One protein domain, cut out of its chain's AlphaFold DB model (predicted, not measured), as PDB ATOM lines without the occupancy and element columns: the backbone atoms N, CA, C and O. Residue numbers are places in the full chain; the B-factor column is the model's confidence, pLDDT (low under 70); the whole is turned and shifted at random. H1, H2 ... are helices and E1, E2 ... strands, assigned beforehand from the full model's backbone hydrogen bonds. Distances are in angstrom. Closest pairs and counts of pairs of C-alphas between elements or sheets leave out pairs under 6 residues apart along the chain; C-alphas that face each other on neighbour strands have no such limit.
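Overview. This is residues 325 to 399 and 406 to 533 of the 756 residues of an uncharacterized protein of bacterium TMED144 (UniProt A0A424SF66). With little regular structure, two lobes stand side by side: sheet E1 E4 E2 E3 with H1 and E5, then sheet E7 E11 E9 E10 with E8, H2 and ribbon E6 E12. The 203 printed residues include two named helices and twelve named strands, mostly strand, each sheet antiparallel. The whole is compact, radius of gyration of the C-alphas 16.8 A, spanning 52 by 38 by 36 A.

Arrangement. Start at E1, residues 331 to 334: with H1, 342 to 347, and E2, 357 to 364, it makes a split strand-helix-strand unit, E4, 386 to 389, between its strands, crossover right-handed. Gly 334 and Gly 428, closest C-alphas of E1 and E7, 424 to 428, are 3.6 A apart. Between E6, 409 to 415, and E12, 505 to 511, N 412 and O 508 are within hydrogen-bond range, 2.8 A.

Along the chain. Find C-alpha 331 at (-19.063, 0.645, 20.938); E12 runs 19.6 A to C-alpha 511 at (-42.283, -3.926, 15.529).

Size, cuts and confidence. Across the cut, where 6 residues of the chain are not printed, C-alphas 399 and 406 are 19.9 A apart; pLDDT is under 70 at 33 printed residues.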
ATOM      1  N   ASN A 325      -6.235   6.367  16.115       54.69
ATOM      2  CA  ASN A 325      -5.250   6.913  17.054       54.69
ATOM      3  C   ASN A 325      -4.723   5.870  18.068       54.69
ATOM      4  O   ASN A 325      -4.066   6.243  19.037       54.69
ATOM      5  N   SER A 326      -4.980   4.573  17.859       53.62
ATOM      6  CA  SER A 326      -4.595   3.463  18.757       53.62
ATOM      7  C   SER A 326      -5.214   3.509  20.168       53.62
ATOM      8  O   SER A 326      -4.699   2.855  21.077       53.62
ATOM      9  N   ALA A 327      -6.303   4.257  20.380       59.88
ATOM     10  CA  ALA A 327      -7.058   4.235  21.636       59.88
ATOM     11  C   ALA A 327      -8.211   3.224  21.556       59.88
ATOM     12  O   ALA A 327      -8.788   3.043  20.483       59.88
ATOM     13  N   THR A 328      -8.564   2.594  22.684       67.00
ATOM     14  CA  THR A 328      -9.770   1.760  22.779       67.00
ATOM     15  C   THR A 328     -11.010   2.600  22.501       67.00
ATOM     16  O   THR A 328     -11.198   3.662  23.098       67.00
ATOM     17  N   GLU A 329     -11.838   2.148  21.560       76.00
ATOM     18  CA  GLU A 329     -13.030   2.868  21.125       76.00
ATOM     19  C   GLU A 329     -14.254   2.429  21.937       76.00
ATOM     20  O   GLU A 329     -14.274   1.376  22.582       76.00
ATOM     21  N   TRP A 330     -15.264   3.294  21.982       82.06
ATOM     22  CA  TRP A 330     -16.545   2.963  22.584       82.06
ATOM     23  C   TRP A 330     -17.470   2.406  21.519       82.06
ATOM     24  O   TRP A 330     -17.700   3.036  20.493       82.06
ATOM     25  N   THR A 331     -18.066   1.260  21.806       89.25
ATOM     26  CA  THR A 331     -19.063   0.645  20.938       89.25
ATOM     27  C   THR A 331     -20.453   0.958  21.460       89.25
ATOM     28  O   THR A 331     -20.741   0.705  22.633       89.25
ATOM     29  N   LEU A 332     -21.335   1.464  20.592       92.62
ATOM     30  CA  LEU A 332     -22.757   1.610  20.909       92.62
ATOM     31  C   LEU A 332     -23.462   0.252  20.830       92.62
ATOM     32  O   LEU A 332     -23.348  -0.485  19.842       92.62
ATOM     33  N   ILE A 333     -24.196  -0.073  21.889       93.44
ATOM     34  CA  ILE A 333     -24.773  -1.395  22.120       93.44
ATOM     35  C   ILE A 333     -26.276  -1.276  22.333       93.44
ATOM     36  O   ILE A 333     -26.741  -0.517  23.183       93.44
ATOM     37  N   GLY A 334     -27.025  -2.078  21.587       94.88
ATOM     38  CA  GLY A 334     -28.395  -2.460  21.903       94.88
ATOM     39  C   GLY A 334     -28.429  -3.823  22.590       94.88
ATOM     40  O   GLY A 334     -27.559  -4.663  22.362       94.88
ATOM     41  N   VAL A 335     -29.433  -4.040  23.439       95.31
ATOM     42  CA  VAL A 335     -29.577  -5.274  24.222       95.31
ATOM     43  C   VAL A 335     -30.725  -6.110  23.648       95.31
ATOM     44  O   VAL A 335     -31.889  -5.781  23.886       95.31
ATOM     45  N   PRO A 336     -30.436  -7.191  22.893       94.88
ATOM     46  CA  PRO A 336     -31.464  -7.997  22.242       94.88
ATOM     47  C   PRO A 336     -32.086  -9.075  23.141       94.88
ATOM     48  O   PRO A 336     -32.872  -9.903  22.676       94.88
ATOM     49  N   VAL A 337     -31.742  -9.078  24.430       95.38
ATOM     50  CA  VAL A 337     -32.170 -10.078  25.416       95.38
ATOM     51  C   VAL A 337     -32.734  -9.414  26.669       95.38
ATOM     52  O   VAL A 337     -32.283  -8.350  27.078       95.38
ATOM     53  N   ALA A 338     -33.721 -10.040  27.295       94.44
ATOM     54  CA  ALA A 338     -34.201  -9.668  28.618       94.44
ATOM     55  C   ALA A 338     -33.467 -10.476  29.694       94.44
ATOM     56  O   ALA A 338     -33.334 -11.697  29.557       94.44
ATOM     57  N   GLY A 339     -33.078  -9.807  30.781       94.56
ATOM     58  CA  GLY A 339     -32.510 -10.432  31.980       94.56
ATOM     59  C   GLY A 339     -31.014 -10.203  32.193       94.56
ATOM     60  O   GLY A 339     -30.552 -10.441  33.300       94.56
ATOM     61  N   GLU A 340     -30.297  -9.693  31.190       97.06
ATOM     62  CA  GLU A 340     -28.863  -9.396  31.281       97.06
ATOM     63  C   GLU A 340     -28.555  -8.368  32.380       97.06
ATOM     64  O   GLU A 340     -29.255  -7.353  32.512       97.06
ATOM     65  N   THR A 341     -27.488  -8.592  33.149       97.69
ATOM     66  CA  THR A 341     -27.094  -7.704  34.249       97.69
ATOM     67  C   THR A 341     -25.656  -7.214  34.127       97.69
ATOM     68  O   THR A 341     -24.810  -7.819  33.480       97.69
ATOM     69  N   LEU A 342     -25.343  -6.104  34.802       97.12
ATOM     70  CA  LEU A 342     -23.958  -5.636  34.909       97.12
ATOM     71  C   LEU A 342     -23.051  -6.700  35.548       97.12
ATOM     72  O   LEU A 342     -21.914  -6.853  35.119       97.12
ATOM     73  N   ALA A 343     -23.550  -7.443  36.541       96.94
ATOM     74  CA  ALA A 343     -22.768  -8.461  37.238       96.94
ATOM     75  C   ALA A 343     -22.367  -9.624  36.314       96.94
ATOM     76  O   ALA A 343     -21.241 -10.119  36.415       96.94
ATOM     77  N   ASP A 344     -23.257 -10.024  35.402       96.50
ATOM     78  CA  ASP A 344     -22.983 -11.055  34.398       96.50
ATOM     79  C   ASP A 344     -21.849 -10.598  33.462       96.50
ATOM     80  O   ASP A 344     -20.828 -11.284  33.349       96.50
ATOM     81  N   LEU A 345     -21.942  -9.380  32.915       96.06
ATOM     82  CA  LEU A 345     -20.896  -8.781  32.073       96.06
ATOM     83  C   LEU A 345     -19.562  -8.550  32.801       96.06
ATOM     84  O   LEU A 345     -18.491  -8.738  32.218       96.06
ATOM     85  N   GLU A 346     -19.590  -8.142  34.073       95.06
ATOM     86  CA  GLU A 346     -18.380  -8.003  34.894       95.06
ATOM     87  C   GLU A 346     -17.678  -9.355  35.080       95.06
ATOM     88  O   GLU A 346     -16.446  -9.426  35.018       95.06
ATOM     89  N   SER A 347     -18.447 -10.436  35.250       95.25
ATOM     90  CA  SER A 347     -17.912 -11.790  35.427       95.25
ATOM     91  C   SER A 347     -17.167 -12.315  34.194       95.25
ATOM     92  O   SER A 347     -16.268 -13.148  34.333       95.25
ATOM     93  N   GLU A 348     -17.467 -11.791  32.999       94.25
ATOM     94  CA  GLU A 348     -16.733 -12.134  31.778       94.25
ATOM     95  C   GLU A 348     -15.289 -11.608  31.780       94.25
ATOM     96  O   GLU A 348     -14.435 -12.154  31.077       94.25
ATOM     97  N   GLY A 349     -15.008 -10.523  32.514       93.19
ATOM     98  CA  GLY A 349     -13.687  -9.885  32.544       93.19
ATOM     99  C   GLY A 349     -13.245  -9.271  31.206       93.19
ATOM    100  O   GLY A 349     -12.048  -9.113  30.968       93.19
ATOM    101  N   LYS A 350     -14.191  -8.952  30.310       93.19
ATOM    102  CA  LYS A 350     -13.909  -8.436  28.953       93.19
ATOM    103  C   LYS A 350     -14.054  -6.921  28.806       93.19
ATOM    104  O   LYS A 350     -13.618  -6.369  27.797       93.19
ATOM    105  N   LEU A 351     -14.639  -6.249  29.793       93.44
ATOM    106  CA  LEU A 351     -14.826  -4.799  29.813       93.44
ATOM    107  C   LEU A 351     -13.655  -4.092  30.500       93.44
ATOM    108  O   LEU A 351     -13.055  -4.627  31.433       93.44
ATOM    109  N   ALA A 352     -13.336  -2.876  30.055       92.50
ATOM    110  CA  ALA A 352     -12.305  -2.054  30.686       92.50
ATOM    111  C   ALA A 352     -12.678  -1.709  32.137       92.50
ATOM    112  O   ALA A 352     -13.851  -1.525  32.452       92.50
ATOM    113  N   ILE A 353     -11.683  -1.561  33.014       91.81
ATOM    114  CA  ILE A 353     -11.878  -1.142  34.407       91.81
ATOM    115  C   ILE A 353     -10.945   0.031  34.714       91.81
ATOM    116  O   ILE A 353      -9.746  -0.038  34.442       91.81
ATOM    117  N   ASN A 354     -11.485   1.095  35.312       91.56
ATOM    118  CA  ASN A 354     -10.705   2.220  35.833       91.56
ATOM    119  C   ASN A 354     -11.155   2.556  37.262       91.56
ATOM    120  O   ASN A 354     -12.198   3.178  37.481       91.56
ATOM    121  N   GLY A 355     -10.379   2.111  38.253       93.31
ATOM    122  CA  GLY A 355     -10.779   2.191  39.656       93.31
ATOM    123  C   GLY A 355     -12.064   1.394  39.894       93.31
ATOM    124  O   GLY A 355     -12.090   0.190  39.667       93.31
ATOM    125  N   SER A 356     -13.130   2.066  40.337       94.56
ATOM    126  CA  SER A 356     -14.455   1.461  40.521       94.56
ATOM    127  C   SER A 356     -15.373   1.591  39.303       94.56
ATOM    128  O   SER A 356     -16.527   1.180  39.384       94.56
ATOM    129  N   LYS A 357     -14.921   2.186  38.195       95.25
ATOM    130  CA  LYS A 357     -15.725   2.347  36.979       95.25
ATOM    131  C   LYS A 357     -15.534   1.172  36.033       95.25
ATOM    132  O   LYS A 357     -14.401   0.754  35.794       95.25
ATOM    133  N   VAL A 358     -16.645   0.692  35.486       94.88
ATOM    134  CA  VAL A 358     -16.683  -0.356  34.462       94.88
ATOM    135  C   VAL A 358     -16.863   0.302  33.101       94.88
ATOM    136  O   VAL A 358     -17.601   1.277  32.981       94.88
ATOM    137  N   GLY A 359     -16.220  -0.237  32.070       93.94
ATOM    138  CA  GLY A 359     -16.368   0.152  30.669       93.94
ATOM    139  C   GLY A 359     -17.724  -0.245  30.089       93.94
ATOM    140  O   GLY A 359     -17.771  -0.795  29.000       93.94
ATOM    141  N   LEU A 360     -18.808  -0.015  30.824       96.00
ATOM    142  CA  LEU A 360     -20.195  -0.123  30.394       96.00
ATOM    143  C   LEU A 360     -20.947   1.076  30.962       96.00
ATOM    144  O   LEU A 360     -20.806   1.409  32.143       96.00
ATOM    145  N   GLY A 361     -21.781   1.700  30.146       96.00
ATOM    146  CA  GLY A 361     -22.519   2.874  30.566       96.00
ATOM    147  C   GLY A 361     -23.633   3.264  29.617       96.00
ATOM    148  O   GLY A 361     -24.018   2.516  28.721       96.00
ATOM    149  N   TYR A 362     -24.166   4.458  29.827       94.88
ATOM    150  CA  TYR A 362     -25.287   5.016  29.081       94.88
ATOM    151  C   TYR A 362     -25.059   6.504  28.803       94.88
ATOM    152  O   TYR A 362     -24.148   7.124  29.359       94.88
ATOM    153  N   PHE A 363     -25.876   7.066  27.917       92.88
ATOM    154  CA  PHE A 363     -25.958   8.509  27.727       92.88
ATOM    155  C   PHE A 363     -26.980   9.085  28.710       92.88
ATOM    156  O   PHE A 363     -28.116   8.613  28.760       92.88
ATOM    157  N   ASP A 364     -26.559  10.041  29.532       90.94
ATOM    158  CA  ASP A 364     -27.428  10.737  30.476       90.94
ATOM    159  C   ASP A 364     -27.978  12.010  29.828       90.94
ATOM    160  O   ASP A 364     -27.271  13.010  29.701       90.94
ATOM    161  N   ASN A 365     -29.247  11.968  29.430       88.38
ATOM    162  CA  ASN A 365     -29.953  13.066  28.774       88.38
ATOM    163  C   ASN A 365     -30.034  14.336  29.633       88.38
ATOM    164  O   ASN A 365     -30.031  15.441  29.091       88.38
ATOM    165  N   ALA A 366     -30.088  14.206  30.963       86.81
ATOM    166  CA  ALA A 366     -30.230  15.350  31.859       86.81
ATOM    167  C   ALA A 366     -28.948  16.191  31.917       86.81
ATOM    168  O   ALA A 366     -29.005  17.415  32.030       86.81
ATOM    169  N   THR A 367     -27.788  15.539  31.822       86.75
ATOM    170  CA  THR A 367     -26.474  16.200  31.836       86.75
ATOM    171  C   THR A 367     -25.851  16.327  30.445       86.75
ATOM    172  O   THR A 367     -24.892  17.078  30.258       86.75
ATOM    173  N   GLY A 368     -26.370  15.590  29.463       84.69
ATOM    174  CA  GLY A 368     -25.799  15.487  28.128       84.69
ATOM    175  C   GLY A 368     -24.437  14.792  28.099       84.69
ATOM    176  O   GLY A 368     -23.632  15.103  27.222       84.69
ATOM    177  N   GLN A 369     -24.141  13.922  29.071       86.69
ATOM    178  CA  GLN A 369     -22.828  13.293  29.241       86.69
ATOM    179  C   GLN A 369     -22.887  11.765  29.175       86.69
ATOM    180  O   GLN A 369     -23.861  11.121  29.566       86.69
ATOM    181  N   TRP A 370     -21.775  11.165  28.750       89.69
ATOM    182  CA  TRP A 370     -21.554   9.729  28.869       89.69
ATOM    183  C   TRP A 370     -21.248   9.354  30.317       89.69
ATOM    184  O   TRP A 370     -20.288   9.849  30.909       89.69
ATOM    185  N   THR A 371     -22.050   8.452  30.880       93.06
ATOM    186  CA  THR A 371     -21.897   7.980  32.260       93.06
ATOM    187  C   THR A 371     -21.614   6.487  32.283       93.06
ATOM    188  O   THR A 371     -22.390   5.696  31.757       93.06
ATOM    189  N   THR A 372     -20.527   6.094  32.946       95.44
ATOM    190  CA  THR A 372     -20.167   4.689  33.185       95.44
ATOM    191  C   THR A 372     -20.715   4.182  34.514       95.44
ATOM    192  O   THR A 372     -20.661   4.891  35.534       95.44
ATOM    193  N   TYR A 373     -21.137   2.922  34.536       97.38
ATOM    194  CA  TYR A 373     -21.538   2.239  35.757       97.38
ATOM    195  C   TYR A 373     -20.374   2.060  36.739       97.38
ATOM    196  O   TYR A 373     -19.190   2.117  36.395       97.38
ATOM    197  N   THR A 374     -20.740   1.872  38.004       97.06
ATOM    198  CA  THR A 374     -19.806   1.546  39.082       97.06
ATOM    199  C   THR A 374     -19.838   0.036  39.310       97.06
ATOM    200  O   THR A 374     -20.915  -0.554  39.322       97.06
ATOM    201  N   SER A 375     -18.670  -0.570  39.501       95.81
ATOM    202  CA  SER A 375     -18.505  -2.005  39.725       95.81
ATOM    203  C   SER A 375     -19.319  -2.497  40.921       95.81
ATOM    204  O   SER A 375     -19.374  -1.824  41.958       95.81
ATOM    205  N   GLY A 376     -19.980  -3.648  40.764       93.81
ATOM    206  CA  GLY A 376     -20.859  -4.233  41.781       93.81
ATOM    207  C   GLY A 376     -22.203  -3.518  41.967       93.81
ATOM    208  O   GLY A 376     -22.938  -3.837  42.904       93.81
ATOM    209  N   ALA A 377     -22.548  -2.545  41.114       96.25
ATOM    210  CA  ALA A 377     -23.876  -1.944  41.130       96.25
ATOM    211  C   ALA A 377     -24.942  -2.954  40.670       96.25
ATOM    212  O   ALA A 377     -24.762  -3.676  39.692       96.25
ATOM    213  N   SER A 378     -26.089  -2.967  41.350       96.31
ATOM    214  CA  SER A 378     -27.229  -3.800  40.955       96.31
ATOM    215  C   SER A 378     -27.959  -3.153  39.777       96.31
ATOM    216  O   SER A 378     -28.800  -2.273  39.967       96.31
ATOM    217  N   VAL A 379     -27.583  -3.543  38.557       97.00
ATOM    218  CA  VAL A 379     -28.125  -3.007  37.302       97.00
ATOM    219  C   VAL A 379     -28.552  -4.158  36.399       97.00
ATOM    220  O   VAL A 379     -27.731  -4.995  36.033       97.00
ATOM    221  N   THR A 380     -29.820  -4.156  35.994       97.31
ATOM    222  CA  THR A 380     -30.333  -4.966  34.883       97.31
ATOM    223  C   THR A 380     -30.398  -4.088  33.642       97.31
ATOM    224  O   THR A 380     -30.889  -2.958  33.711       97.31
ATOM    225  N   LEU A 381     -29.888  -4.582  32.517       96.38
ATOM    226  CA  LEU A 381     -29.961  -3.860  31.258       96.38
ATOM    227  C   LEU A 381     -31.381  -3.931  30.687       96.38
ATOM    228  O   LEU A 381     -32.040  -4.971  30.703       96.38
ATOM    229  N   THR A 382     -31.853  -2.802  30.175       94.19
ATOM    230  CA  THR A 382     -33.189  -2.648  29.607       94.19
ATOM    231  C   THR A 382     -33.099  -2.811  28.097       94.19
ATOM    232  O   THR A 382     -32.331  -2.111  27.440       94.19
ATOM    233  N   GLN A 383     -33.909  -3.702  27.524       92.88
ATOM    234  CA  GLN A 383     -34.059  -3.792  26.068       92.88
ATOM    235  C   GLN A 383     -34.532  -2.446  25.493       92.88
ATOM    236  O   GLN A 383     -35.190  -1.676  26.188       92.88
ATOM    237  N   MET A 384     -34.224  -2.163  24.223       93.88
ATOM    238  CA  MET A 384     -34.537  -0.902  23.513       93.88
ATOM    239  C   MET A 384     -33.773   0.339  24.002       93.88
ATOM    240  O   MET A 384     -33.601   1.280  23.226       93.88
ATOM    241  N   LYS A 385     -33.252   0.350  25.234       95.50
ATOM    242  CA  LYS A 385     -32.283   1.355  25.679       95.50
ATOM    243  C   LYS A 385     -30.928   1.079  25.029       95.50
ATOM    244  O   LYS A 385     -30.505  -0.075  24.944       95.50
ATOM    245  N   GLY A 386     -30.249   2.126  24.568       96.25
ATOM    246  CA  GLY A 386     -28.880   1.994  24.090       96.25
ATOM    247  C   GLY A 386     -27.852   2.273  25.192       96.25
ATOM    248  O   GLY A 386     -28.083   3.039  26.132       96.25
ATOM    249  N   TYR A 387     -26.707   1.618  25.060       96.81
ATOM    250  CA  TYR A 387     -25.580   1.647  25.986       96.81
ATOM    251  C   TYR A 387     -24.288   1.907  25.214       96.81
ATOM    252  O   TYR A 387     -24.257   1.806  23.989       96.81
ATOM    253  N   HIS A 388     -23.210   2.207  25.927       94.19
ATOM    254  CA  HIS A 388     -21.860   2.126  25.377       94.19
ATOM    255  C   HIS A 388     -21.047   1.113  26.172       94.19
ATOM    256  O   HIS A 388     -21.236   0.992  27.385       94.19
ATOM    257  N   ALA A 389     -20.115   0.433  25.511       93.88
ATOM    258  CA  ALA A 389     -19.081  -0.319  26.203       93.88
ATOM    259  C   ALA A 389     -17.696  -0.059  25.628       93.88
ATOM    260  O   ALA A 389     -17.534   0.263  24.453       93.88
ATOM    261  N   THR A 390     -16.698  -0.239  26.479       91.06
ATOM    262  CA  THR A 390     -15.283  -0.151  26.145       91.06
ATOM    263  C   THR A 390     -14.626  -1.480  26.493       91.06
ATOM    264  O   THR A 390     -14.709  -1.914  27.652       91.06
ATOM    265  N   PRO A 391     -13.960  -2.138  25.535       90.94
ATOM    266  CA  PRO A 391     -13.289  -3.396  25.807       90.94
ATOM    267  C   PRO A 391     -12.069  -3.206  26.715       90.94
ATOM    268  O   PRO A 391     -11.369  -2.193  26.652       90.94
ATOM    269  N   ALA A 392     -11.765  -4.217  27.529       88.75
ATOM    270  CA  ALA A 392     -10.424  -4.391  28.077       88.75
ATOM    271  C   ALA A 392      -9.439  -4.738  26.946       88.75
ATOM    272  O   ALA A 392      -9.848  -5.211  25.890       88.75
ATOM    273  N   ASN A 393      -8.130  -4.616  27.182       80.06
ATOM    274  CA  ASN A 393      -7.106  -4.921  26.166       80.06
ATOM    275  C   ASN A 393      -7.221  -6.336  25.553       80.06
ATOM    276  O   ASN A 393      -6.788  -6.554  24.427       80.06
ATOM    277  N   SER A 394      -7.785  -7.303  26.282       75.81
ATOM    278  CA  SER A 394      -8.033  -8.674  25.812       75.81
ATOM    279  C   SER A 394      -9.481  -8.941  25.373       75.81
ATOM    280  O   SER A 394      -9.780 -10.045  24.918       75.81
ATOM    281  N   GLY A 395     -10.396  -7.982  25.531       78.44
ATOM    282  CA  GLY A 395     -11.815  -8.129  25.202       78.44
ATOM    283  C   GLY A 395     -12.092  -7.760  23.748       78.44
ATOM    284  O   GLY A 395     -11.967  -6.605  23.369       78.44
ATOM    285  N   THR A 396     -12.463  -8.723  22.907       85.75
ATOM    286  CA  THR A 396     -12.891  -8.460  21.513       85.75
ATOM    287  C   THR A 396     -14.412  -8.414  21.363       85.75
ATOM    288  O   THR A 396     -14.930  -7.981  20.342       85.75
ATOM    289  N   SER A 397     -15.142  -8.916  22.358       92.19
ATOM    290  CA  SER A 397     -16.599  -9.033  22.359       92.19
ATOM    291  C   SER A 397     -17.119  -9.154  23.787       92.19
ATOM    292  O   SER A 397     -16.351  -9.513  24.672       92.19
ATOM    293  N   ILE A 398     -18.409  -8.918  23.996       94.88
ATOM    294  CA  ILE A 398     -19.157  -9.300  25.205       94.88
ATOM    295  C   ILE A 398     -20.294 -10.245  24.826       94.88
ATOM    296  O   ILE A 398     -20.689 -10.292  23.654       94.88
ATOM    297  N   THR A 399     -20.821 -10.986  25.792       96.75
ATOM    298  CA  THR A 399     -21.925 -11.915  25.579       96.75
ATOM    299  C   THR A 399     -23.134 -11.482  26.402       96.75
ATOM    300  O   THR A 399     -23.119 -11.550  27.618       96.75
ATOM    301  N   GLN A 406     -40.433 -11.243  22.975       75.38
ATOM    302  CA  GLN A 406     -41.548 -11.942  22.336       75.38
ATOM    303  C   GLN A 406     -42.200 -11.087  21.240       75.38
ATOM    304  O   GLN A 406     -42.097  -9.856  21.219       75.38
ATOM    305  N   SER A 407     -42.848 -11.768  20.295       69.62
ATOM    306  CA  SER A 407     -43.415 -11.129  19.110       69.62
ATOM    307  C   SER A 407     -44.514 -10.115  19.429       69.62
ATOM    308  O   SER A 407     -45.192 -10.183  20.454       69.62
ATOM    309  N   GLY A 408     -44.707  -9.182  18.497       67.25
ATOM    310  CA  GLY A 408     -45.743  -8.162  18.569       67.25
ATOM    311  C   GLY A 408     -45.184  -6.747  18.596       67.25
ATOM    312  O   GLY A 408     -44.135  -6.446  18.022       67.25
ATOM    313  N   TRP A 409     -45.960  -5.864  19.212       67.12
ATOM    314  CA  TRP A 409     -45.672  -4.443  19.313       67.12
ATOM    315  C   TRP A 409     -44.990  -4.172  20.636       67.12
ATOM    316  O   TRP A 409     -45.576  -4.393  21.695       67.12
ATOM    317  N   ASN A 410     -43.770  -3.662  20.561       83.88
ATOM    318  CA  ASN A 410     -42.986  -3.325  21.728       83.88
ATOM    319  C   ASN A 410     -42.796  -1.813  21.789       83.88
ATOM    320  O   ASN A 410     -42.581  -1.154  20.769       83.88
ATOM    321  N   THR A 411     -42.915  -1.258  22.988       90.06
ATOM    322  CA  THR A 411     -42.771   0.176  23.228       90.06
ATOM    323  C   THR A 411     -41.788   0.414  24.351       90.06
ATOM    324  O   THR A 411     -41.905  -0.201  25.411       90.06
ATOM    325  N   TYR A 412     -40.878   1.354  24.140       93.44
ATOM    326  CA  TYR A 412     -39.970   1.853  25.154       93.44
ATOM    327  C   TYR A 412     -40.335   3.295  25.490       93.44
ATOM    328  O   TYR A 412     -40.280   4.170  24.626       93.44
ATOM    329  N   SER A 413     -40.754   3.525  26.734       95.25
ATOM    330  CA  SER A 413     -41.002   4.875  27.238       95.25
ATOM    331  C   SER A 413     -39.668   5.519  27.586       95.25
ATOM    332  O   SER A 413     -38.923   4.984  28.407       95.25
ATOM    333  N   VAL A 414     -39.393   6.664  26.973       94.56
ATOM    334  CA  VAL A 414     -38.212   7.483  27.232       94.56
ATOM    335  C   VAL A 414     -38.674   8.823  27.771       94.56
ATOM    336  O   VAL A 414     -39.483   9.499  27.133       94.56
ATOM    337  N   ASP A 415     -38.184   9.185  28.948       93.31
ATOM    338  CA  ASP A 415     -38.475  10.476  29.553       93.31
ATOM    339  C   ASP A 415     -37.707  11.584  28.821       93.31
ATOM    340  O   ASP A 415     -36.592  11.380  28.335       93.31
ATOM    341  N   ILE A 416     -38.338  12.749  28.696       92.38
ATOM    342  CA  ILE A 416     -37.701  13.959  28.180       92.38
ATOM    343  C   ILE A 416     -37.168  14.722  29.389       92.38
ATOM    344  O   ILE A 416     -37.934  15.149  30.254       92.38
ATOM    345  N   GLU A 417     -35.849  14.876  29.446       91.25
ATOM    346  CA  GLU A 417     -35.171  15.545  30.556       91.25
ATOM    347  C   GLU A 417     -35.102  17.065  30.342       91.25
ATOM    348  O   GLU A 417     -35.246  17.563  29.230       91.25
ATOM    349  N   SER A 418     -34.864  17.837  31.405       83.81
ATOM    350  CA  SER A 418     -34.843  19.311  31.333       83.81
ATOM    351  C   SER A 418     -33.496  19.925  30.921       83.81
ATOM    352  O   SER A 418     -33.370  21.148  30.929       83.81
ATOM    353  N   GLY A 419     -32.466  19.111  30.676       80.44
ATOM    354  CA  GLY A 419     -31.132  19.579  30.278       80.44
ATOM    355  C   GLY A 419     -31.041  19.956  28.797       80.44
ATOM    356  O   GLY A 419     -31.926  19.614  28.017       80.44
ATOM    357  N   ASP A 420     -29.932  20.589  28.391       75.69
ATOM    358  CA  ASP A 420     -29.691  21.037  27.002       75.69
ATOM    359  C   ASP A 420     -29.796  19.900  25.966       75.69
ATOM    360  O   ASP A 420     -30.115  20.134  24.803       75.69
ATOM    361  N   ASN A 421     -29.563  18.655  26.399       85.69
ATOM    362  CA  ASN A 421     -29.645  17.449  25.576       85.69
ATOM    363  C   ASN A 421     -30.820  16.536  25.969       85.69
ATOM    364  O   ASN A 421     -30.815  15.347  25.647       85.69
ATOM    365  N   GLY A 422     -31.824  17.069  26.666       89.44
ATOM    366  CA  GLY A 422     -32.881  16.278  27.292       89.44
ATOM    367  C   GLY A 422     -33.747  15.471  26.325       89.44
ATOM    368  O   GLY A 422     -34.213  14.381  26.663       89.44
ATOM    369  N   ASN A 423     -33.887  15.962  25.095       93.06
ATOM    370  CA  ASN A 423     -34.611  15.304  24.012       93.06
ATOM    371  C   ASN A 423     -33.807  14.206  23.304       93.06
ATOM    372  O   ASN A 423     -34.393  13.385  22.604       93.06
ATOM    373  N   TRP A 424     -32.480  14.178  23.437       93.88
ATOM    374  CA  TRP A 424     -31.638  13.224  22.716       93.88
ATOM    375  C   TRP A 424     -31.637  11.863  23.388       93.88
ATOM    376  O   TRP A 424     -30.991  11.686  24.410       93.88
ATOM    377  N   ALA A 425     -32.289  10.866  22.805       94.56
ATOM    378  CA  ALA A 425     -32.345   9.528  23.378       94.56
ATOM    379  C   ALA A 425     -31.375   8.572  22.680       94.56
ATOM    380  O   ALA A 425     -31.438   8.402  21.461       94.56
ATOM    381  N   LEU A 426     -30.526   7.901  23.465       95.75
ATOM    382  CA  LEU A 426     -29.754   6.755  22.991       95.75
ATOM    383  C   LEU A 426     -30.627   5.495  23.025       95.75
ATOM    384  O   LEU A 426     -31.036   5.012  24.086       95.75
ATOM    385  N   ILE A 427     -30.877   4.947  21.845       96.88
ATOM    386  CA  ILE A 427     -31.750   3.810  21.594       96.88
ATOM    387  C   ILE A 427     -30.912   2.627  21.109       96.88
ATOM    388  O   ILE A 427     -29.900   2.793  20.434       96.88
ATOM    389  N   GLY A 428     -31.308   1.416  21.484       95.38
ATOM    390  CA  GLY A 428     -30.637   0.177  21.107       95.38
ATOM    391  C   GLY A 428     -31.548  -0.713  20.277       95.38
ATOM    392  O   GLY A 428     -32.728  -0.838  20.595       95.38
ATOM    393  N   ASN A 429     -31.011  -1.378  19.254       94.31
ATOM    394  CA  ASN A 429     -31.731  -2.443  18.562       94.31
ATOM    395  C   ASN A 429     -32.048  -3.589  19.555       94.31
ATOM    396  O   ASN A 429     -31.117  -4.227  20.055       94.31
ATOM    397  N   PRO A 430     -33.334  -3.866  19.857       94.25
ATOM    398  CA  PRO A 430     -33.732  -4.870  20.838       94.25
ATOM    399  C   PRO A 430     -33.872  -6.275  20.242       94.25
ATOM    400  O   PRO A 430     -34.338  -7.182  20.934       94.25
ATOM    401  N   PHE A 431     -33.533  -6.470  18.967       93.62
ATOM    402  CA  PHE A 431     -33.672  -7.751  18.291       93.62
ATOM    403  C   PHE A 431     -32.310  -8.313  17.876       93.62
ATOM    404  O   PHE A 431     -31.405  -7.562  17.508       93.62
ATOM    405  N   PRO A 432     -32.157  -9.649  17.843       94.44
ATOM    406  CA  PRO A 432     -30.991 -10.299  17.253       94.44
ATOM    407  C   PRO A 432     -31.074 -10.324  15.711       94.44
ATOM    408  O   PRO A 432     -30.662 -11.289  15.070       94.44
ATOM    409  N   THR A 433     -31.638  -9.280  15.101       93.50
ATOM    410  CA  THR A 433     -31.844  -9.110  13.655       93.50
ATOM    411  C   THR A 433     -31.412  -7.719  13.222       93.50
ATOM    412  O   THR A 433     -31.239  -6.825  14.049       93.50
ATOM    413  N   TYR A 434     -31.220  -7.538  11.918       92.94
ATOM    414  CA  TYR A 434     -31.094  -6.196  11.365       92.94
ATOM    415  C   TYR A 434     -32.459  -5.501  11.436       92.94
ATOM    416  O   TYR A 434     -33.480  -6.160  11.220       92.94
ATOM    417  N   LEU A 435     -32.499  -4.189  11.689       90.25
ATOM    418  CA  LEU A 435     -33.741  -3.410  11.588       90.25
ATOM    419  C   LEU A 435     -33.712  -2.458  10.407       90.25
ATOM    420  O   LEU A 435     -32.720  -1.769  10.191       90.25
ATOM    421  N   ARG A 436     -34.835  -2.383   9.692       89.00
ATOM    422  CA  ARG A 436     -35.129  -1.318   8.731       89.00
ATOM    423  C   ARG A 436     -35.301   0.002   9.471       89.00
ATOM    424  O   ARG A 436     -36.232   0.138  10.266       89.00
ATOM    425  N   MET A 437     -34.411   0.950   9.202       88.62
ATOM    426  CA  MET A 437     -34.407   2.260   9.850       88.62
ATOM    427  C   MET A 437     -35.178   3.308   9.059       88.62
ATOM    428  O   MET A 437     -35.854   4.124   9.673       88.62
ATOM    429  N   THR A 438     -35.101   3.254   7.728       84.75
ATOM    430  CA  THR A 438     -35.779   4.171   6.802       84.75
ATOM    431  C   THR A 438     -36.424   3.383   5.662       84.75
ATOM    432  O   THR A 438     -36.009   2.254   5.370       84.75
ATOM    433  N   ASP A 439     -37.415   3.975   5.005       76.81
ATOM    434  CA  ASP A 439     -37.972   3.486   3.748       76.81
ATOM    435  C   ASP A 439     -37.136   3.965   2.545       76.81
ATOM    436  O   ASP A 439     -36.198   4.755   2.690       76.81
ATOM    437  N   ASP A 440     -37.452   3.458   1.353       66.25
ATOM    438  CA  ASP A 440     -37.031   4.090   0.105       66.25
ATOM    439  C   ASP A 440     -37.880   5.352  -0.149       66.25
ATOM    440  O   ASP A 440     -39.098   5.343   0.021       66.25
ATOM    441  N   ALA A 441     -37.252   6.465  -0.548       52.62
ATOM    442  CA  ALA A 441     -37.929   7.757  -0.742       52.62
ATOM    443  C   ALA A 441     -39.039   7.766  -1.825       52.62
ATOM    444  O   ALA A 441     -39.683   8.792  -2.049       52.62
ATOM    445  N   SER A 442     -39.317   6.639  -2.490       43.88
ATOM    446  CA  SER A 442     -40.304   6.507  -3.567       43.88
ATOM    447  C   SER A 442     -41.710   6.085  -3.107       43.88
ATOM    448  O   SER A 442     -42.357   5.245  -3.733       43.88
ATOM    449  N   GLY A 443     -42.247   6.737  -2.071       43.34
ATOM    450  CA  GLY A 443     -43.700   6.781  -1.849       43.34
ATOM    451  C   GLY A 443     -44.334   5.600  -1.100       43.34
ATOM    452  O   GLY A 443     -45.524   5.331  -1.287       43.34
ATOM    453  N   GLY A 444     -43.605   4.929  -0.212       39.22
ATOM    454  CA  GLY A 444     -44.195   3.997   0.746       39.22
ATOM    455  C   GLY A 444     -44.840   4.725   1.929       39.22
ATOM    456  O   GLY A 444     -44.198   5.035   2.923       39.22
ATOM    457  N   GLY A 445     -46.149   4.977   1.876       43.06
ATOM    458  CA  GLY A 445     -46.939   5.405   3.044       43.06
ATOM    459  C   GLY A 445     -47.109   4.296   4.098       43.06
ATOM    460  O   GLY A 445     -48.239   3.991   4.484       43.06
ATOM    461  N   GLY A 446     -46.020   3.636   4.506       58.78
ATOM    462  CA  GLY A 446     -46.003   2.461   5.378       58.78
ATOM    463  C   GLY A 446     -45.434   2.720   6.778       58.78
ATOM    464  O   GLY A 446     -44.745   3.699   7.028       58.78
ATOM    465  N   THR A 447     -45.715   1.804   7.711       62.84
ATOM    466  CA  THR A 447     -45.101   1.754   9.062       62.84
ATOM    467  C   THR A 447     -44.184   0.530   9.177       62.84
ATOM    468  O   THR A 447     -44.205  -0.184  10.179       62.84
ATOM    469  N   ASP A 448     -43.452   0.235   8.099       78.50
ATOM    470  CA  ASP A 448     -42.657  -0.993   7.939       78.50
ATOM    471  C   ASP A 448     -41.159  -0.795   8.242       78.50
ATOM    472  O   ASP A 448     -40.391  -1.767   8.244       78.50
ATOM    473  N   ASP A 449     -40.766   0.439   8.560       88.50
ATOM    474  CA  ASP A 449     -39.461   0.857   9.068       88.50
ATOM    475  C   ASP A 449     -39.596   1.645  10.385       88.50
ATOM    476  O   ASP A 449     -40.671   2.138  10.749       88.50
ATOM    477  N   PHE A 450     -38.485   1.747  11.116       93.06
ATOM    478  CA  PHE A 450     -38.436   2.392  12.425       93.06
ATOM    479  C   PHE A 450     -38.805   3.881  12.373       93.06
ATOM    480  O   PHE A 450     -39.613   4.328  13.194       93.06
ATOM    481  N   LEU A 451     -38.209   4.661  11.466       92.44
ATOM    482  CA  LEU A 451     -38.351   6.116  11.477       92.44
ATOM    483  C   LEU A 451     -39.765   6.535  11.048       92.44
ATOM    484  O   LEU A 451     -40.365   7.363  11.730       92.44
ATOM    485  N   SER A 452     -40.357   5.922  10.017       89.62
ATOM    486  CA  SER A 452     -41.728   6.241   9.572       89.62
ATOM    487  C   SER A 452     -42.767   6.010  10.672       89.62
ATOM    488  O   SER A 452     -43.628   6.869  10.912       89.62
ATOM    489  N   ASP A 453     -42.685   4.883  11.392       91.44
ATOM    490  CA  ASP A 453     -43.628   4.606  12.485       91.44
ATOM    491  C   ASP A 453     -43.424   5.551  13.672       91.44
ATOM    492  O   ASP A 453     -44.394   5.997  14.287       91.44
ATOM    493  N   ASN A 454     -42.179   5.891  14.005       94.50
ATOM    494  CA  ASN A 454     -41.895   6.742  15.157       94.50
ATOM    495  C   ASN A 454     -42.129   8.238  14.889       94.50
ATOM    496  O   ASN A 454     -42.469   8.958  15.832       94.50
ATOM    497  N   LEU A 455     -42.059   8.689  13.633       93.25
ATOM    498  CA  LEU A 455     -42.540  10.007  13.202       93.25
ATOM    499  C   LEU A 455     -44.070  10.082  13.286       93.25
ATOM    500  O   LEU A 455     -44.620  10.950  13.962       93.25
ATOM    501  N   THR A 456     -44.770   9.113  12.685       91.44
ATOM    502  CA  THR A 456     -46.244   9.018  12.737       91.44
ATOM    503  C   THR A 456     -46.745   8.851  14.174       91.44
ATOM    504  O   THR A 456     -47.796   9.358  14.570       91.44
ATOM    505  N   GLY A 457     -45.968   8.143  14.990       90.44
ATOM    506  CA  GLY A 457     -46.212   7.915  16.402       90.44
ATOM    507  C   GLY A 457     -45.947   9.091  17.323       90.44
ATOM    508  O   GLY A 457     -46.270   8.967  18.506       90.44
ATOM    509  N   ASN A 458     -45.411  10.202  16.807       92.44
ATOM    510  CA  ASN A 458     -44.977  11.367  17.578       92.44
ATOM    511  C   ASN A 458     -43.923  11.040  18.652       92.44
ATOM    512  O   ASN A 458     -43.881  11.712  19.682       92.44
ATOM    513  N   ALA A 459     -43.115   9.995  18.448       95.25
ATOM    514  CA  ALA A 459     -41.992   9.672  19.324       95.25
ATOM    515  C   ALA A 459     -40.743  10.456  18.911       95.25
ATOM    516  O   ALA A 459     -40.141  11.126  19.746       95.25
ATOM    517  N   VAL A 460     -40.411  10.412  17.619       95.94
ATOM    518  CA  VAL A 460     -39.311  11.171  17.012       95.94
ATOM    519  C   VAL A 460     -39.842  12.519  16.536       95.94
ATOM    520  O   VAL A 460     -40.988  12.614  16.079       95.94
ATOM    521  N   ASP A 461     -39.034  13.563  16.682       94.69
ATOM    522  CA  ASP A 461     -39.359  14.871  16.129       94.69
ATOM    523  C   ASP A 461     -39.548  14.799  14.608       94.69
ATOM    524  O   ASP A 461     -38.814  14.117  13.908       94.69
ATOM    525  N   ASN A 462     -40.556  15.499  14.098       91.38
ATOM    526  CA  ASN A 462     -40.909  15.491  12.679       91.38
ATOM    527  C   ASN A 462     -40.631  16.834  11.992       91.38
ATOM    528  O   ASN A 462     -41.245  17.130  10.969       91.38
ATOM    529  N   SER A 463     -39.749  17.641  12.581       92.44
ATOM    530  CA  SER A 463     -39.301  18.937  12.080       92.44
ATOM    531  C   SER A 463     -37.792  18.881  11.813       92.44
ATOM    532  O   SER A 463     -37.359  18.101  10.963       92.44
ATOM    533  N   SER A 464     -36.988  19.647  12.548       92.94
ATOM    534  CA  SER A 464     -35.540  19.758  12.364       92.94
ATOM    535  C   SER A 464     -34.762  18.495  12.734       92.94
ATOM    536  O   SER A 464     -33.578  18.426  12.430       92.94
ATOM    537  N   PHE A 465     -35.365  17.493  13.382       94.50
ATOM    538  CA  PHE A 465     -34.659  16.263  13.769       94.50
ATOM    539  C   PHE A 465     -35.371  14.980  13.315       94.50
ATOM    540  O   PHE A 465     -35.321  13.956  14.000       94.50
ATOM    541  N   ALA A 466     -36.011  15.020  12.142       93.38
ATOM    542  CA  ALA A 466     -36.694  13.882  11.519       93.38
ATOM    543  C   ALA A 466     -35.724  12.822  10.953       93.38
ATOM    544  O   ALA A 466     -35.744  12.505   9.761       93.38
ATOM    545  N   ALA A 467     -34.857  12.282  11.813       92.19
ATOM    546  CA  ALA A 467     -33.775  11.379  11.447       92.19
ATOM    547  C   ALA A 467     -33.397  10.404  12.572       92.19
ATOM    548  O   ALA A 467     -33.723  10.584  13.748       92.19
ATOM    549  N   VAL A 468     -32.637   9.384  12.185       92.88
ATOM    550  CA  VAL A 468     -31.861   8.520  13.080       92.88
ATOM    551  C   VAL A 468     -30.388   8.886  12.952       92.88
ATOM    552  O   VAL A 468     -29.898   9.018  11.839       92.88
ATOM    553  N   TYR A 469     -29.667   9.012  14.064       92.75
ATOM    554  CA  TYR A 469     -28.259   9.410  14.090       92.75
ATOM    555  C   TYR A 469     -27.395   8.227  14.528       92.75
ATOM    556  O   TYR A 469     -27.420   7.835  15.697       92.75
ATOM    557  N   ALA A 470     -26.626   7.651  13.607       88.50
ATOM    558  CA  ALA A 470     -25.735   6.526  13.898       88.50
ATOM    559  C   ALA A 470     -24.267   6.963  13.890       88.50
ATOM    560  O   ALA A 470     -23.891   7.876  13.159       88.50
ATOM    561  N   TRP A 471     -23.448   6.321  14.722       84.62
ATOM    562  CA  TRP A 471     -21.999   6.528  14.749       84.62
ATOM    563  C   TRP A 471     -21.344   5.752  13.603       84.62
ATOM    564  O   TRP A 471     -21.646   4.571  13.439       84.62
ATOM    565  N   ASP A 472     -20.466   6.393  12.831       74.94
ATOM    566  CA  ASP A 472     -19.750   5.763  11.707       74.94
ATOM    567  C   ASP A 472     -18.271   5.430  12.006       74.94
ATOM    568  O   ASP A 472     -17.539   5.009  11.110       74.94
ATOM    569  N   GLY A 473     -17.823   5.621  13.254       74.31
ATOM    570  CA  GLY A 473     -16.414   5.515  13.660       74.31
ATOM    571  C   GLY A 473     -15.686   6.862  13.749       74.31
ATOM    572  O   GLY A 473     -14.615   6.949  14.352       74.31
ATOM    573  N   GLU A 474     -16.254   7.926  13.180       74.19
ATOM    574  CA  GLU A 474     -15.668   9.272  13.176       74.19
ATOM    575  C   GLU A 474     -16.655  10.340  13.668       74.19
ATOM    576  O   GLU A 474     -16.269  11.255  14.400       74.19
ATOM    577  N   GLN A 475     -17.928  10.231  13.288       78.00
ATOM    578  CA  GLN A 475     -18.984  11.178  13.629       78.00
ATOM    579  C   GLN A 475     -20.376  10.540  13.634       78.00
ATOM    580  O   GLN A 475     -20.590   9.402  13.224       78.00
ATOM    581  N   TYR A 476     -21.359  11.325  14.074       85.19
ATOM    582  CA  TYR A 476     -22.760  10.958  13.922       85.19
ATOM    583  C   TYR A 476     -23.275  11.351  12.541       85.19
ATOM    584  O   TYR A 476     -23.259  12.526  12.169       85.19
ATOM    585  N   VAL A 477     -23.778  10.360  11.813       84.50
ATOM    586  CA  VAL A 477     -24.383  10.513  10.492       84.50
ATOM    587  C   VAL A 477     -25.898  10.354  10.622       84.50
ATOM    588  O   VAL A 477     -26.355   9.351  11.182       84.50
ATOM    589  N   PRO A 478     -26.692  11.326  10.140       88.12
ATOM    590  CA  PRO A 478     -28.137  11.197  10.125       88.12
ATOM    591  C   PRO A 478     -28.627  10.354   8.934       88.12
ATOM    592  O   PRO A 478     -28.079  10.416   7.836       88.12
ATOM    593  N   TYR A 479     -29.703   9.602   9.151       87.88
ATOM    594  CA  TYR A 479     -30.413   8.794   8.160       87.88
ATOM    595  C   TYR A 479     -31.893   9.179   8.157       87.88
ATOM    596  O   TYR A 479     -32.520   9.245   9.219       87.88
ATOM    597  N   THR A 480     -32.447   9.428   6.970       85.62
ATOM    598  CA  THR A 480     -33.783  10.014   6.778       85.62
ATOM    599  C   THR A 480     -34.611   9.257   5.742       85.62
ATOM    600  O   THR A 480     -34.098   8.421   4.994       85.62
ATOM    601  N   GLN A 481     -35.895   9.618   5.648       80.75
ATOM    602  CA  GLN A 481     -36.806   9.138   4.603       80.75
ATOM    603  C   GLN A 481     -36.563   9.768   3.225       80.75
ATOM    604  O   GLN A 481     -37.187   9.365   2.251       80.75
ATOM    605  N   SER A 482     -35.688  10.772   3.117       73.31
ATOM    606  CA  SER A 482     -35.458  11.501   1.864       73.31
ATOM    607  C   SER A 482     -34.395  10.865   0.963       73.31
ATOM    608  O   SER A 482     -34.066  11.413  -0.095       73.31
ATOM    609  N   THR A 483     -33.860   9.706   1.362       65.94
ATOM    610  CA  THR A 483     -32.861   8.947   0.601       65.94
ATOM    611  C   THR A 483     -33.507   7.816  -0.206       65.94
ATOM    612  O   THR A 483     -34.436   7.153   0.246       65.94
ATOM    613  N   ASN A 484     -33.002   7.553  -1.414       61.31
ATOM    614  CA  ASN A 484     -33.537   6.517  -2.312       61.31
ATOM    615  C   ASN A 484     -33.130   5.077  -1.917       61.31
ATOM    616  O   ASN A 484     -33.298   4.148  -2.706       61.31
ATOM    617  N   SER A 485     -32.581   4.869  -0.718       68.25
ATOM    618  CA  SER A 485     -32.068   3.576  -0.256       68.25
ATOM    619  C   SER A 485     -32.542   3.258   1.156       68.25
ATOM    620  O   SER A 485     -32.465   4.105   2.044       68.25
ATOM    621  N   LYS A 486     -32.945   2.005   1.386       75.19
ATOM    622  CA  LYS A 486     -33.278   1.512   2.728       75.19
ATOM    623  C   LYS A 486     -32.021   1.416   3.570       75.19
ATOM    624  O   LYS A 486     -31.068   0.741   3.186       75.19
ATOM    625  N   ASN A 487     -32.050   2.062   4.728       82.56
ATOM    626  CA  ASN A 487     -30.970   1.998   5.699       82.56
ATOM    627  C   ASN A 487     -31.290   0.948   6.765       82.56
ATOM    628  O   ASN A 487     -32.445   0.795   7.180       82.56
ATOM    629  N   TYR A 488     -30.262   0.235   7.220       86.19
ATOM    630  CA  TYR A 488     -30.388  -0.833   8.204       86.19
ATOM    631  C   TYR A 488     -29.424  -0.615   9.366       86.19
ATOM    632  O   TYR A 488     -28.315  -0.132   9.165       86.19
ATOM    633  N   ILE A 489     -29.835  -1.030  10.562       87.88
ATOM    634  CA  ILE A 489     -28.960  -1.145  11.735       87.88
ATOM    635  C   ILE A 489     -28.685  -2.613  12.039       87.88
ATOM    636  O   ILE A 489     -29.590  -3.445  11.906       87.88
ATOM    637  N   ALA A 490     -27.466  -2.946  12.463       90.44
ATOM    638  CA  ALA A 490     -27.108  -4.316  12.799       90.44
ATOM    639  C   ALA A 490     -27.759  -4.803  14.104       90.44
ATOM    640  O   ALA A 490     -28.150  -4.001  14.964       90.44
ATOM    641  N   PRO A 491     -27.867  -6.132  14.292       93.00
ATOM    642  CA  PRO A 491     -28.193  -6.718  15.586       93.00
ATOM    643  C   PRO A 491     -27.334  -6.119  16.708       93.00
ATOM    644  O   PRO A 491     -26.108  -6.081  16.602       93.00
ATOM    645  N   GLY A 492     -27.968  -5.674  17.795       90.69
ATOM    646  CA  GLY A 492     -27.268  -5.166  18.982       90.69
ATOM    647  C   GLY A 492     -26.461  -3.873  18.788       90.69
ATOM    648  O   GLY A 492     -25.597  -3.573  19.614       90.69
ATOM    649  N   GLU A 493     -26.711  -3.098  17.732       91.06
ATOM    650  CA  GLU A 493     -26.183  -1.734  17.578       91.06
ATOM    651  C   GLU A 493     -27.099  -0.687  18.237       91.06
ATOM    652  O   GLU A 493     -28.310  -0.888  18.376       91.06
ATOM    653  N   GLY A 494     -26.502   0.428  18.667       93.50
ATOM    654  CA  GLY A 494     -27.203   1.587  19.226       93.50
ATOM    655  C   GLY A 494     -27.131   2.818  18.319       93.50
ATOM    656  O   GLY A 494     -26.211   2.952  17.518       93.50
ATOM    657  N   PHE A 495     -28.104   3.714  18.455       94.50
ATOM    658  CA  PHE A 495     -28.269   4.926  17.653       94.50
ATOM    659  C   PHE A 495     -29.008   6.006  18.447       94.50
ATOM    660  O   PHE A 495     -29.731   5.707  19.398       94.50
ATOM    661  N   PHE A 496     -28.855   7.264  18.050       95.38
ATOM    662  CA  PHE A 496     -29.575   8.383  18.645       95.38
ATOM    663  C   PHE A 496     -30.820   8.758  17.848       95.38
ATOM    664  O   PHE A 496     -30.858   8.665  16.620       95.38
ATOM    665  N   ILE A 497     -31.823   9.243  18.571       96.00
ATOM    666  CA  ILE A 497     -32.977   9.959  18.028       96.00
ATOM    667  C   ILE A 497     -33.205  11.237  18.829       96.00
ATOM    668  O   ILE A 497     -32.805  11.324  19.992       96.00
ATOM    669  N   TYR A 498     -33.912  12.190  18.232       95.62
ATOM    670  CA  TYR A 498     -34.433  13.347  18.948       95.62
ATOM    671  C   TYR A 498     -35.916  13.140  19.254       95.62
ATOM    672  O   TYR A 498     -36.730  12.927  18.351       95.62
ATOM    673  N   LEU A 499     -36.276  13.177  20.532       96.31
ATOM    674  CA  LEU A 499     -37.650  13.023  20.984       96.31
ATOM    675  C   LEU A 499     -38.457  14.289  20.699       96.31
ATOM    676  O   LEU A 499     -38.020  15.401  20.992       96.31
ATOM    677  N   LYS A 500     -39.674  14.117  20.178       94.75
ATOM    678  CA  LYS A 500     -40.571  15.240  19.878       94.75
ATOM    679  C   LYS A 500     -40.961  16.006  21.148       94.75
ATOM    680  O   LYS A 500     -41.429  15.401  22.112       94.75
ATOM    681  N   ASP A 501     -40.931  17.332  21.111       89.25
ATOM    682  CA  ASP A 501     -41.376  18.177  22.228       89.25
ATOM    683  C   ASP A 501     -42.890  18.165  22.474       89.25
ATOM    684  O   ASP A 501     -43.693  17.830  21.599       89.25
ATOM    685  N   GLY A 502     -43.294  18.538  23.692       85.62
ATOM    686  CA  GLY A 502     -44.703  18.680  24.089       85.62
ATOM    687  C   GLY A 502     -45.260  17.539  24.947       85.62
ATOM    688  O   GLY A 502     -46.476  17.408  25.079       85.62
ATOM    689  N   SER A 503     -44.397  16.701  25.523       89.56
ATOM    690  CA  SER A 503     -44.745  15.731  26.568       89.56
ATOM    691  C   SER A 503     -43.562  15.542  27.519       89.56
ATOM    692  O   SER A 503     -42.443  15.884  27.160       89.56
ATOM    693  N   SER A 504     -43.796  15.000  28.716       91.94
ATOM    694  CA  SER A 504     -42.721  14.623  29.644       91.94
ATOM    695  C   SER A 504     -42.035  13.310  29.258       91.94
ATOM    696  O   SER A 504     -40.976  13.007  29.788       91.94
ATOM    697  N   SER A 505     -42.640  12.510  28.373       94.81
ATOM    698  CA  SER A 505     -42.055  11.264  27.871       94.81
ATOM    699  C   SER A 505     -42.619  10.870  26.506       94.81
ATOM    700  O   SER A 505     -43.679  11.340  26.078       94.81
ATOM    701  N   ARG A 506     -41.904   9.994  25.794       95.75
ATOM    702  CA  ARG A 506     -42.269   9.469  24.471       95.75
ATOM    703  C   ARG A 506     -42.159   7.957  24.419       95.75
ATOM    704  O   ARG A 506     -41.228   7.374  24.953       95.75
ATOM    705  N   ASN A 507     -43.096   7.328  23.712       95.25
ATOM    706  CA  ASN A 507     -43.094   5.884  23.489       95.25
ATOM    707  C   ASN A 507     -42.475   5.561  22.131       95.25
ATOM    708  O   ASN A 507     -43.159   5.641  21.108       95.25
ATOM    709  N   VAL A 508     -41.206   5.168  22.137       96.12
ATOM    710  CA  VAL A 508     -40.494   4.672  20.957       96.12
ATOM    711  C   VAL A 508     -40.981   3.261  20.643       96.12
ATOM    712  O   VAL A 508     -41.039   2.407  21.528       96.12
ATOM    713  N   ARG A 509     -41.363   3.004  19.394       93.69
ATOM    714  CA  ARG A 509     -41.979   1.748  18.957       93.69
ATOM    715  C   ARG A 509     -40.999   0.876  18.197       93.69
ATOM    716  O   ARG A 509     -40.270   1.355  17.333       93.69
ATOM    717  N   PHE A 510     -41.087  -0.420  18.466       92.50
ATOM    718  CA  PHE A 510     -40.380  -1.496  17.787       92.50
ATOM    719  C   PHE A 510     -41.377  -2.567  17.369       92.50
ATOM    720  O   PHE A 510     -42.120  -3.099  18.199       92.50
ATOM    721  N   ARG A 511     -41.394  -2.902  16.079       89.12
ATOM    722  CA  ARG A 511     -42.283  -3.926  15.529       89.12
ATOM    723  C   ARG A 511     -41.484  -5.039  14.888       89.12
ATOM    724  O   ARG A 511     -40.415  -4.830  14.324       89.12
ATOM    725  N   GLU A 512     -42.072  -6.227  14.904       86.19
ATOM    726  CA  GLU A 512     -41.546  -7.378  14.175       86.19
ATOM    727  C   GLU A 512     -41.412  -7.117  12.667       86.19
ATOM    728  O   GLU A 512     -40.492  -7.635  12.041       86.19
ATOM    729  N   SER A 513     -42.260  -6.251  12.095       86.25
ATOM    730  CA  SER A 513     -42.163  -5.846  10.691       86.25
ATOM    731  C   SER A 513     -40.866  -5.109  10.358       86.25
ATOM    732  O   SER A 513     -40.502  -5.085   9.193       86.25
ATOM    733  N   TYR A 514     -40.133  -4.541  11.319       88.12
ATOM    734  CA  TYR A 514     -38.873  -3.844  11.021       88.12
ATOM    735  C   TYR A 514     -37.730  -4.817  10.764       88.12
ATOM    736  O   TYR A 514     -36.751  -4.464  10.108       88.12
ATOM    737  N   GLN A 515     -37.835  -6.020  11.324       90.00
ATOM    738  CA  GLN A 515     -36.752  -6.980  11.356       90.00
ATOM    739  C   GLN A 515     -36.502  -7.564   9.964       90.00
ATOM    740  O   GLN A 515     -37.432  -7.927   9.239       90.00
ATOM    741  N   VAL A 516     -35.233  -7.740   9.621       88.88
ATOM    742  CA  VAL A 516     -34.781  -8.475   8.437       88.88
ATOM    743  C   VAL A 516     -33.564  -9.333   8.787       88.88
ATOM    744  O   VAL A 516     -32.827  -9.065   9.737       88.88
ATOM    745  N   VAL A 517     -33.358 -10.396   8.016       89.25
ATOM    746  CA  VAL A 517     -32.178 -11.264   8.120       89.25
ATOM    747  C   VAL A 517     -31.232 -11.027   6.939       89.25
ATOM    748  O   VAL A 517     -31.658 -10.516   5.902       89.25
ATOM    749  N   ALA A 518     -29.962 -11.410   7.103       76.56
ATOM    750  CA  ALA A 518     -28.968 -11.514   6.024       76.56
ATOM    751  C   ALA A 518     -28.737 -10.235   5.180       76.56
ATOM    752  O   ALA A 518     -28.738 -10.300   3.955       76.56
ATOM    753  N   GLN A 519     -28.528  -9.075   5.817       69.69
ATOM    754  CA  GLN A 519     -28.238  -7.809   5.109       69.69
ATOM    755  C   GLN A 519     -26.739  -7.484   4.983       69.69
ATOM    756  O   GLN A 519     -26.353  -6.666   4.158       69.69
ATOM    757  N   GLY A 520     -25.878  -8.134   5.773       55.75
ATOM    758  CA  GLY A 520     -24.425  -8.130   5.570       55.75
ATOM    759  C   GLY A 520     -23.659  -6.850   5.935       55.75
ATOM    760  O   GLY A 520     -22.437  -6.919   5.945       55.75
ATOM    761  N   ALA A 521     -24.313  -5.731   6.270       56.16
ATOM    762  CA  ALA A 521     -23.639  -4.461   6.569       56.16
ATOM    763  C   ALA A 521     -23.970  -3.930   7.973       56.16
ATOM    764  O   ALA A 521     -25.137  -3.770   8.316       56.16
ATOM    765  N   ASN A 522     -22.938  -3.637   8.765       55.75
ATOM    766  CA  ASN A 522     -23.035  -2.935  10.055       55.75
ATOM    767  C   ASN A 522     -22.763  -1.432   9.873       55.75
ATOM    768  O   ASN A 522     -22.138  -1.075   8.870       55.75
ATOM    769  N   PHE A 523     -23.145  -0.558  10.816       53.16
ATOM    770  CA  PHE A 523     -22.906   0.894  10.676       53.16
ATOM    771  C   PHE A 523     -21.424   1.262  10.506       53.16
ATOM    772  O   PHE A 523     -21.097   2.155   9.728       53.16
ATOM    773  N   ASN A 524     -20.527   0.491  11.125       47.41
ATOM    774  CA  ASN A 524     -19.071   0.649  10.987       47.41
ATOM    775  C   ASN A 524     -18.509   0.075   9.669       47.41
ATOM    776  O   ASN A 524     -17.303   0.130   9.421       47.41
ATOM    777  N   SER A 525     -19.349  -0.524   8.820       43.88
ATOM    778  CA  SER A 525     -18.948  -1.002   7.499       43.88
ATOM    779  C   SER A 525     -19.193   0.083   6.455       43.88
ATOM    780  O   SER A 525     -20.202   0.784   6.480       43.88
ATOM    781  N   SER A 526     -18.306   0.180   5.464       37.09
ATOM    782  CA  SER A 526     -18.424   1.129   4.349       37.09
ATOM    783  C   SER A 526     -19.738   1.023   3.557       37.09
ATOM    784  O   SER A 526     -20.009   1.898   2.742       37.09
ATOM    785  N   LEU A 527     -20.527  -0.036   3.778       35.62
ATOM    786  CA  LEU A 527     -21.822  -0.309   3.152       35.62
ATOM    787  C   LEU A 527     -23.022   0.267   3.917       35.62
ATOM    788  O   LEU A 527     -24.093   0.372   3.332       35.62
ATOM    789  N   ALA A 528     -22.867   0.669   5.182       36.38
ATOM    790  CA  ALA A 528     -23.893   1.452   5.873       36.38
ATOM    791  C   ALA A 528     -23.842   2.941   5.512       36.38
ATOM    792  O   ALA A 528     -24.696   3.707   5.942       36.38
ATOM    793  N   ARG A 529     -22.869   3.358   4.691       35.97
ATOM    794  CA  ARG A 529     -22.838   4.699   4.111       35.97
ATOM    795  C   ARG A 529     -24.042   4.846   3.187       35.97
ATOM    796  O   ARG A 529     -24.034   4.351   2.062       35.97
ATOM    797  N   GLY A 530     -25.077   5.496   3.704       38.34
ATOM    798  CA  GLY A 530     -26.294   5.796   2.972       38.34
ATOM    799  C   GLY A 530     -26.009   6.497   1.642       38.34
ATOM    800  O   GLY A 530     -25.206   7.429   1.580       38.34
ATOM    801  N   ALA A 531     -26.750   6.030   0.635       36.97
ATOM    802  CA  ALA A 531     -27.085   6.647  -0.643       36.97
ATOM    803  C   ALA A 531     -25.974   6.870  -1.694       36.97
ATOM    804  O   ALA A 531     -25.072   7.691  -1.543       36.97
ATOM    805  N   GLU A 532     -26.186   6.265  -2.872       39.19
ATOM    806  CA  GLU A 532     -26.021   7.027  -4.113       39.19
ATOM    807  C   GLU A 532     -26.956   8.236  -4.023       39.19
ATOM    808  O   GLU A 532     -28.179   8.101  -3.917       39.19
ATOM    809  N   VAL A 533     -26.369   9.428  -3.987       39.97
ATOM    810  CA  VAL A 533     -27.135  10.668  -4.019       39.97
ATOM    811  C   VAL A 533     -27.685  10.813  -5.437       39.97
ATOM    812  O   VAL A 533     -26.949  10.664  -6.412       39.97
TER     813      VAL A 533